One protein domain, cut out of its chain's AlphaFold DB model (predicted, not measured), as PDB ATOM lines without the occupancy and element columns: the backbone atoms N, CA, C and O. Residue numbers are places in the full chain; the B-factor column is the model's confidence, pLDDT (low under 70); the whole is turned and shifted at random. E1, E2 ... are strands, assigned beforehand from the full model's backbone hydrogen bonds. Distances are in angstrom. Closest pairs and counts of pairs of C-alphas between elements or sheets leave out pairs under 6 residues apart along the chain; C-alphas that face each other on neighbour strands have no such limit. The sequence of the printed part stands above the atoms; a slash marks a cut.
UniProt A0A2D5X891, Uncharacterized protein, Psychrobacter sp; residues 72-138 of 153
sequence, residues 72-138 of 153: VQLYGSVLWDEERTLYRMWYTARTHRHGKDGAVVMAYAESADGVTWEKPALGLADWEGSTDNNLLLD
ATOM      1  N   VAL A  72      25.846 -29.914 -38.471       92.50
ATOM      2  CA  VAL A  72      24.406 -30.159 -38.606       92.50
ATOM      3  C   VAL A  72      24.158 -31.600 -39.049       92.50
ATOM      4  O   VAL A  72      24.839 -32.125 -39.934       92.50
ATOM      5  N   GLN A  73      23.185 -32.249 -38.420       88.12
ATOM      6  CA  GLN A  73      22.752 -33.609 -38.705       88.12
ATOM      7  C   GLN A  73      21.230 -33.618 -38.869       88.12
ATOM      8  O   GLN A  73      20.467 -33.326 -37.952       88.12
ATOM      9  N   LEU A  74      20.766 -33.994 -40.060       85.44
ATOM     10  CA  LEU A  74      19.339 -34.100 -40.383       85.44
ATOM     11  C   LEU A  74      18.714 -35.392 -39.816       85.44
ATOM     12  O   LEU A  74      17.881 -36.025 -40.459       85.44
ATOM     13  N   TYR A  75      19.108 -35.802 -38.605       82.19
ATOM     14  CA  TYR A  75      18.423 -36.850 -37.840       82.19
ATOM     15  C   TYR A  75      17.190 -36.247 -37.169       82.19
ATOM     16  O   TYR A  75      17.153 -36.020 -35.957       82.19
ATOM     17  N   GLY A  76      16.221 -35.914 -38.018       84.44
ATOM     18  CA  GLY A  76      15.167 -34.968 -37.718       84.44
ATOM     19  C   GLY A  76      13.879 -35.188 -38.498       84.44
ATOM     20  O   GLY A  76      13.663 -36.226 -39.121       84.44
ATOM     21  N   SER A  77      13.011 -34.182 -38.473       92.62
ATOM     22  CA  SER A  77      11.762 -34.159 -39.236       92.62
ATOM     23  C   SER A  77      11.621 -32.826 -39.956       92.62
ATOM     24  O   SER A  77      11.908 -31.782 -39.373       92.62
ATOM     25  N   VAL A  78      11.164 -32.874 -41.206       94.62
ATOM     26  CA  VAL A  78      10.712 -31.702 -41.958       94.62
ATOM     27  C   VAL A  78       9.227 -31.875 -42.226       94.62
ATOM     28  O   VAL A  78       8.832 -32.892 -42.793       94.62
ATOM     29  N   LEU A  79       8.413 -30.911 -41.805       95.69
ATOM     30  CA  LEU A  79       6.962 -30.932 -41.986       95.69
ATOM     31  C   LEU A  79       6.488 -29.601 -42.564       95.69
ATOM     32  O   LEU A  79       7.035 -28.552 -42.233       95.69
ATOM     33  N   TRP A  80       5.470 -29.654 -43.416       96.06
ATOM     34  CA  TRP A  80       4.729 -28.467 -43.831       96.06
ATOM     35  C   TRP A  80       3.764 -28.056 -42.716       96.06
ATOM     36  O   TRP A  80       3.050 -28.900 -42.178       96.06
ATOM     37  N   ASP A  81       3.764 -26.776 -42.365       95.50
ATOM     38  CA  ASP A  81       2.839 -26.168 -41.414       95.50
ATOM     39  C   ASP A  81       1.779 -25.396 -42.205       95.50
ATOM     40  O   ASP A  81       2.075 -24.361 -42.804       95.50
ATOM     41  N   GLU A  82       0.554 -25.927 -42.257       94.56
ATOM     42  CA  GLU A  82      -0.537 -25.331 -43.038       94.56
ATOM     43  C   GLU A  82      -0.966 -23.961 -42.506       94.56
ATOM     44  O   GLU A  82      -1.289 -23.077 -43.298       94.56
ATOM     45  N   GLU A  83      -0.932 -23.759 -41.186       94.62
ATOM     46  CA  GLU A  83      -1.330 -22.499 -40.552       94.62
ATOM     47  C   GLU A  83      -0.302 -21.399 -40.828       94.62
ATOM     48  O   GLU A  83      -0.658 -20.264 -41.148       94.62
ATOM     49  N   ARG A  84       0.988 -21.739 -40.738       94.75
ATOM     50  CA  ARG A  84       2.091 -20.785 -40.941       94.75
ATOM     51  C   ARG A  84       2.547 -20.692 -42.393       94.75
ATOM     52  O   ARG A  84       3.350 -19.819 -42.720       94.75
ATOM     53  N   THR A  85       2.038 -21.559 -43.266       96.62
ATOM     54  CA  THR A  85       2.373 -21.631 -44.696       96.62
ATOM     55  C   THR A  85       3.878 -21.721 -44.957       96.62
ATOM     56  O   THR A  85       4.418 -21.032 -45.821       96.62
ATOM     57  N   LEU A  86       4.570 -22.552 -44.177       98.00
ATOM     58  CA  LEU A  86       6.015 -22.755 -44.286       98.00
ATOM     59  C   LEU A  86       6.413 -24.179 -43.892       98.00
ATOM     60  O   LEU A  86       5.692 -24.882 -43.186       98.00
ATOM     61  N   TYR A  87       7.595 -24.600 -44.321       98.00
ATOM     62  CA  TYR A  87       8.248 -25.805 -43.838       98.00
ATOM     63  C   TYR A  87       8.957 -25.545 -42.515       98.00
ATOM     64  O   TYR A  87       9.640 -24.539 -42.327       98.00
ATOM     65  N   ARG A  88       8.845 -26.513 -41.615       97.12
ATOM     66  CA  ARG A  88       9.479 -26.533 -40.302       97.12
ATOM     67  C   ARG A  88      10.415 -27.716 -40.228       97.12
ATOM     68  O   ARG A  88      10.034 -28.826 -40.595       97.12
ATOM     69  N   MET A  89      11.616 -27.483 -39.728       96.50
ATOM     70  CA  MET A  89      12.628 -28.504 -39.526       96.50
ATOM     71  C   MET A  89      12.998 -28.577 -38.057       96.50
ATOM     72  O   MET A  89      13.374 -27.581 -37.450       96.50
ATOM     73  N   TRP A  90      12.972 -29.788 -37.520       95.06
ATOM     74  CA  TRP A  90      13.583 -30.136 -36.247       95.06
ATOM     75  C   TRP A  90      14.772 -31.016 -36.566       95.06
ATOM     76  O   TRP A  90      14.599 -32.065 -37.183       95.06
ATOM     77  N   TYR A  91      15.971 -30.588 -36.194       93.75
ATOM     78  CA  TYR A  91      17.212 -31.269 -36.546       93.75
ATOM     79  C   TYR A  91      18.132 -31.383 -35.336       93.75
ATOM     80  O   TYR A  91      17.889 -30.784 -34.287       93.75
ATOM     81  N   THR A  92      19.193 -32.173 -35.471       92.62
ATOM     82  CA  THR A  92      20.217 -32.296 -34.440       92.62
ATOM     83  C   THR A  92      21.505 -31.617 -34.883       92.62
ATOM     84  O   THR A  92      21.853 -31.596 -36.063       92.62
ATOM     85  N   ALA A  93      22.240 -31.042 -33.940       91.00
ATOM     86  CA  ALA A  93      23.560 -30.491 -34.200       91.00
ATOM     87  C   ALA A  93      24.561 -31.061 -33.202       91.00
ATOM     88  O   ALA A  93      24.319 -31.063 -31.993       91.00
ATOM     89  N   ARG A  94      25.703 -31.536 -33.705       89.88
ATOM     90  CA  ARG A  94      26.865 -31.781 -32.851       89.88
ATOM     91  C   ARG A  94      27.406 -30.460 -32.359       89.88
ATOM     92  O   ARG A  94      27.424 -29.477 -33.097       89.88
ATOM     93  N   THR A  95      27.890 -30.473 -31.134       88.31
ATOM     94  CA  THR A  95      28.353 -29.281 -30.454       88.31
ATOM     95  C   THR A  95      29.516 -29.589 -29.510       88.31
ATOM     96  O   THR A  95      29.762 -30.747 -29.169       88.31
ATOM     97  N   HIS A  96      30.220 -28.540 -29.080       85.31
ATOM     98  CA  HIS A  96      31.288 -28.595 -28.073       85.31
ATOM     99  C   HIS A  96      30.771 -28.367 -26.645       85.31
ATOM    100  O   HIS A  96      31.559 -28.245 -25.700       85.31
ATOM    101  N   ARG A  97      29.447 -28.285 -26.467       80.00
ATOM    102  CA  ARG A  97      28.830 -28.138 -25.147       80.00
ATOM    103  C   ARG A  97      29.348 -29.214 -24.193       80.00
ATOM    104  O   ARG A  97      29.586 -30.354 -24.587       80.00
ATOM    105  N   HIS A  98      29.508 -28.845 -22.924       77.94
ATOM    106  CA  HIS A  98      30.071 -29.706 -21.870       77.94
ATOM    107  C   HIS A  98      31.552 -30.072 -22.067       77.94
ATOM    108  O   HIS A  98      32.033 -31.015 -21.439       77.94
ATOM    109  N   GLY A  99      32.280 -29.350 -22.928       70.81
ATOM    110  CA  GLY A  99      33.714 -29.561 -23.157       70.81
ATOM    111  C   GLY A  99      34.050 -30.907 -23.806       70.81
ATOM    112  O   GLY A  99      35.193 -31.351 -23.733       70.81
ATOM    113  N   LYS A 100      33.056 -31.581 -24.401       65.06
ATOM    114  CA  LYS A 100      33.217 -32.862 -25.092       65.06
ATOM    115  C   LYS A 100      32.882 -32.691 -26.567       65.06
ATOM    116  O   LYS A 100      31.765 -32.300 -26.897       65.06
ATOM    117  N   ASP A 101      33.809 -33.081 -27.436       65.06
ATOM    118  CA  ASP A 101      33.541 -33.237 -28.865       65.06
ATOM    119  C   ASP A 101      32.552 -34.390 -29.065       65.06
ATOM    120  O   ASP A 101      32.915 -35.567 -29.024       65.06
ATOM    121  N   GLY A 102      31.270 -34.057 -29.225       69.31
ATOM    122  CA  GLY A 102      30.226 -35.042 -29.501       69.31
ATOM    123  C   GLY A 102      28.940 -34.911 -28.694       69.31
ATOM    124  O   GLY A 102      28.083 -35.780 -28.840       69.31
ATOM    125  N   ALA A 103      28.766 -33.862 -27.883       84.56
ATOM    126  CA  ALA A 103      27.428 -33.520 -27.402       84.56
ATOM    127  C   ALA A 103      26.508 -33.212 -28.598       84.56
ATOM    128  O   ALA A 103      26.963 -32.712 -29.631       84.56
ATOM    129  N   VAL A 104      25.222 -33.537 -28.474       88.00
ATOM    130  CA  VAL A 104      24.220 -33.324 -29.526       88.00
ATOM    131  C   VAL A 104      23.083 -32.505 -28.945       88.00
ATOM    132  O   VAL A 104      22.508 -32.911 -27.947       88.00
ATOM    133  N   VAL A 105      22.739 -31.391 -29.583       90.12
ATOM    134  CA  VAL A 105      21.579 -30.557 -29.235       90.12
ATOM    135  C   VAL A 105      20.495 -30.695 -30.297       90.12
ATOM    136  O   VAL A 105      20.791 -31.030 -31.446       90.12
ATOM    137  N   MET A 106      19.240 -30.443 -29.924       93.12
ATOM    138  CA  MET A 106      18.142 -30.337 -30.886       93.12
ATOM    139  C   MET A 106      17.882 -28.872 -31.211       93.12
ATOM    140  O   MET A 106      17.817 -28.033 -30.311       93.12
ATOM    141  N   ALA A 107      17.715 -28.584 -32.492       94.56
ATOM    142  CA  ALA A 107      17.561 -27.246 -33.030       94.56
ATOM    143  C   ALA A 107      16.431 -27.199 -34.062       94.56
ATOM    144  O   ALA A 107      15.869 -28.229 -34.452       94.56
ATOM    145  N   TYR A 108      16.086 -25.986 -34.475       96.44
ATOM    146  CA  TYR A 108      14.913 -25.720 -35.291       96.44
ATOM    147  C   TYR A 108      15.204 -24.750 -36.438       96.44
ATOM    148  O   TYR A 108      15.975 -23.805 -36.274       96.44
ATOM    149  N   ALA A 109      14.583 -24.963 -37.594       97.56
ATOM    150  CA  ALA A 109      14.675 -24.059 -38.734       97.56
ATOM    151  C   ALA A 109      13.334 -23.947 -39.476       97.56
ATOM    152  O   ALA A 109      12.495 -24.845 -39.403       97.56
ATOM    153  N   GLU A 110      13.149 -22.848 -40.200       98.31
ATOM    154  CA  GLU A 110      11.962 -22.549 -41.006       98.31
ATOM    155  C   GLU A 110      12.361 -22.286 -42.454       98.31
ATOM    156  O   GLU A 110      13.463 -21.815 -42.725       98.31
ATOM    157  N   SER A 111      11.482 -22.606 -43.396       97.94
ATOM    158  CA  SER A 111      11.733 -22.379 -44.815       97.94
ATOM    159  C   SER A 111      10.428 -22.180 -45.572       97.94
ATOM    160  O   SER A 111       9.487 -22.945 -45.393       97.94
ATOM    161  N   ALA A 112      10.364 -21.185 -46.454       97.88
ATOM    162  CA  ALA A 112       9.200 -20.984 -47.319       97.88
ATOM    163  C   ALA A 112       9.172 -21.957 -48.516       97.88
ATOM    164  O   ALA A 112       8.103 -22.256 -49.042       97.88
ATOM    165  N   ASP A 113      10.337 -22.449 -48.949       95.69
ATOM    166  CA  ASP A 113      10.522 -23.228 -50.182       95.69
ATOM    167  C   ASP A 113      11.055 -24.656 -49.944       95.69
ATOM    168  O   ASP A 113      11.119 -25.461 -50.873       95.69
ATOM    169  N   GLY A 114      11.429 -24.989 -48.707       94.19
ATOM    170  CA  GLY A 114      12.040 -26.262 -48.321       94.19
ATOM    171  C   GLY A 114      13.523 -26.389 -48.698       94.19
ATOM    172  O   GLY A 114      14.122 -27.444 -48.475       94.19
ATOM    173  N   VAL A 115      14.125 -25.336 -49.256       93.69
ATOM    174  CA  VAL A 115      15.494 -25.314 -49.796       93.69
ATOM    175  C   VAL A 115      16.356 -24.316 -49.024       93.69
ATOM    176  O   VAL A 115      17.470 -24.655 -48.629       93.69
ATOM    177  N   THR A 116      15.823 -23.125 -48.759       95.12
ATOM    178  CA  THR A 116      16.482 -22.039 -48.032       95.12
ATOM    179  C   THR A 116      15.982 -22.006 -46.595       95.12
ATOM    180  O   THR A 116      14.790 -21.818 -46.365       95.12
ATOM    181  N   TRP A 117      16.878 -22.183 -45.624       97.25
ATOM    182  CA  TRP A 117      16.501 -22.360 -44.220       97.25
ATOM    183  C   TRP A 117      16.933 -21.189 -43.341       97.25
ATOM    184  O   TRP A 117      18.114 -20.855 -43.255       97.25
ATOM    185  N   GLU A 118      15.974 -20.617 -42.622       97.88
ATOM    186  CA  GLU A 118      16.193 -19.631 -41.572       97.88
ATOM    187  C   GLU A 118      16.237 -20.312 -40.199       97.88
ATOM    188  O   GLU A 118      15.458 -21.215 -39.902       97.88
ATOM    189  N   LYS A 119      17.150 -19.867 -39.333       97.81
ATOM    190  CA  LYS A 119      17.325 -20.377 -37.963       97.81
ATOM    191  C   LYS A 119      16.898 -19.296 -36.964       97.81
ATOM    192  O   LYS A 119      17.767 -18.511 -36.564       97.81
ATOM    193  N   PRO A 120      15.600 -19.198 -36.621       97.75
ATOM    194  CA  PRO A 120      15.079 -18.119 -35.789       97.75
ATOM    195  C   PRO A 120      15.489 -18.281 -34.323       97.75
ATOM    196  O   PRO A 120      15.613 -19.397 -33.822       97.75
ATOM    197  N   ALA A 121      15.646 -17.161 -33.618       97.38
ATOM    198  CA  ALA A 121      15.830 -17.172 -32.174       97.38
ATOM    199  C   ALA A 121      14.519 -17.571 -31.477       97.38
ATOM    200  O   ALA A 121      13.508 -16.881 -31.595       97.38
ATOM    201  N   LEU A 122      14.532 -18.697 -30.764       97.31
ATOM    202  CA  LEU A 122      13.365 -19.249 -30.078       97.31
ATOM    203  C   LEU A 122      13.247 -18.777 -28.627       97.31
ATOM    204  O   LEU A 122      12.152 -18.795 -28.073       97.31
ATOM    205  N   GLY A 123      14.360 -18.405 -27.985       96.56
ATOM    206  CA  GLY A 123      14.351 -18.000 -26.579       96.56
ATOM    207  C   GLY A 123      14.151 -19.150 -25.583       96.56
ATOM    208  O   GLY A 123      13.828 -18.884 -24.428       96.56
ATOM    209  N   LEU A 124      14.301 -20.412 -26.005       96.00
ATOM    210  CA  LEU A 124      13.886 -21.584 -25.216       96.00
ATOM    211  C   LEU A 124      15.007 -22.237 -24.403       96.00
ATOM    212  O   LEU A 124      14.762 -22.682 -23.282       96.00
ATOM    213  N   ALA A 125      16.217 -22.326 -24.953       92.38
ATOM    214  CA  ALA A 125      17.323 -23.034 -24.318       92.38
ATOM    215  C   ALA A 125      18.534 -22.122 -24.133       92.38
ATOM    216  O   ALA A 125      18.906 -21.365 -25.028       92.38
ATOM    217  N   ASP A 126      19.167 -22.213 -22.963       91.31
ATOM    218  CA  ASP A 126      20.396 -21.479 -22.677       91.31
ATOM    219  C   ASP A 126      21.578 -22.066 -23.456       91.31
ATOM    220  O   ASP A 126      21.785 -23.288 -23.486       91.31
ATOM    221  N   TRP A 127      22.360 -21.172 -24.050       89.62
ATOM    222  CA  TRP A 127      23.675 -21.418 -24.608       89.62
ATOM    223  C   TRP A 127      24.616 -20.304 -24.143       89.62
ATOM    224  O   TRP A 127      24.473 -19.155 -24.556       89.62
ATOM    225  N   GLU A 128      25.570 -20.646 -23.276       89.69
ATOM    226  CA  GLU A 128      26.592 -19.717 -22.768       89.69
ATOM    227  C   GLU A 128      26.012 -18.422 -22.162       89.69
ATOM    228  O   GLU A 128      26.580 -17.341 -22.305       89.69
ATOM    229  N   GLY A 129      24.879 -18.528 -21.456       91.31
ATOM    230  CA  GLY A 129      24.225 -17.393 -20.798       91.31
ATOM    231  C   GLY A 129      23.266 -16.596 -21.688       91.31
ATOM    232  O   GLY A 129      22.785 -15.545 -21.262       91.31
ATOM    233  N   SER A 130      22.991 -17.059 -22.912       94.62
ATOM    234  CA  SER A 130      22.024 -16.454 -23.829       94.62
ATOM    235  C   SER A 130      21.000 -17.472 -24.330       94.62
ATOM    236  O   SER A 130      21.333 -18.617 -24.637       94.62
ATOM    237  N   THR A 131      19.749 -17.036 -24.484       96.06
ATOM    238  CA  THR A 131      18.682 -17.801 -25.154       96.06
ATOM    239  C   THR A 131      18.412 -17.320 -26.584       96.06
ATOM    240  O   THR A 131      17.493 -17.817 -27.237       96.06
ATOM    241  N   ASP A 132      19.216 -16.380 -27.098       97.12
ATOM    242  CA  ASP A 132      19.143 -15.868 -28.474       97.12
ATOM    243  C   ASP A 132      19.714 -16.887 -29.475       97.12
ATOM    244  O   ASP A 132      20.813 -16.754 -30.014       97.12
ATOM    245  N   ASN A 133      18.996 -17.997 -29.628       96.75
ATOM    246  CA  ASN A 133      19.394 -19.142 -30.430       96.75
ATOM    247  C   ASN A 133      18.174 -19.955 -30.881       96.75
ATOM    248  O   ASN A 133      17.062 -19.769 -30.391       96.75
ATOM    249  N   ASN A 134      18.392 -20.886 -31.807       97.31
ATOM    250  CA  ASN A 134      17.355 -21.763 -32.346       97.31
ATOM    251  C   ASN A 134      17.312 -23.147 -31.672       97.31
ATOM    252  O   ASN A 134      16.884 -24.125 -32.291       97.31
ATOM    253  N   LEU A 135      17.803 -23.259 -30.434       95.06
ATOM    254  CA  LEU A 135      17.879 -24.524 -29.707       95.06
ATOM    255  C   LEU A 135      16.555 -24.831 -29.001       95.06
ATOM    256  O   LEU A 135      15.914 -23.962 -28.414       95.06
ATOM    257  N   LEU A 136      16.169 -26.104 -29.040       92.62
ATOM    258  CA  LEU A 136      14.963 -26.627 -28.399       92.62
ATOM    259  C   LEU A 136      15.292 -27.276 -27.060       92.62
ATOM    260  O   LEU A 136      14.668 -26.979 -26.046       92.62
ATOM    261  N   LEU A 137      16.257 -28.198 -27.072       86.88
ATOM    262  CA  LEU A 137      16.666 -28.940 -25.890       86.88
ATOM    263  C   LEU A 137      18.098 -29.457 -26.018       86.88
ATOM    264  O   LEU A 137      18.577 -29.789 -27.106       86.88
ATOM    265  N   ASP A 138      18.752 -29.561 -24.865       84.31
ATOM    266  CA  ASP A 138      20.033 -30.230 -24.693       84.31
ATOM    267  C   ASP A 138      19.806 -31.514 -23.875       84.31
ATOM    268  O   ASP A 138      19.480 -31.432 -22.690       84.31
TER     269      ASP A 138
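What this domain is: This is residues 72 to 138 of the 153 residues of an uncharacterized protein of Psychrobacter sp (UniProt A0A2D5X891). A long, strongly twisted ribbon of E1, E2 and E3 has short E4 beside E3, after residues 112 to 134 fold back. E1 E2 E3 E4, in sheet and chain order, make a meander, each strand the antiparallel neighbour of the one before. Under half of the 67 printed residues, 32, are in named strands, the class all strand; the whole is only just compact, close to loose, with radius of gyration of the C-alphas 12.6 A and spans 39 by 22 by 16 A.

Where its parts are: Find C-alpha 72 at (24.406, -30.159, -38.606); there E1, residues 72 to 81, 22.1 A, begins, and it bends by 78 degrees at residue 75. E2, residues 86 to 95, runs 27.1 A; E3, residues 103 to 111, 26.0 A. E4, residues 135 to 137, ends at (16.666, -28.940, -25.890).

How they stand to each other: Look within hydrogen-bond range: hairpin E1 and E2 has N 77 and O 90, 2.9 A; hairpin E2 and E3, N 91 and O 107, 2.9 A; hairpin E3 and E4, N 136 and O 106, 2.8 A.

The domain as a whole: C-alphas 82 and 99 are farthest apart, 39.8 A. The printed part has no cut; link E3 to E4 is long; residues 100 to 102 have pLDDT under 70.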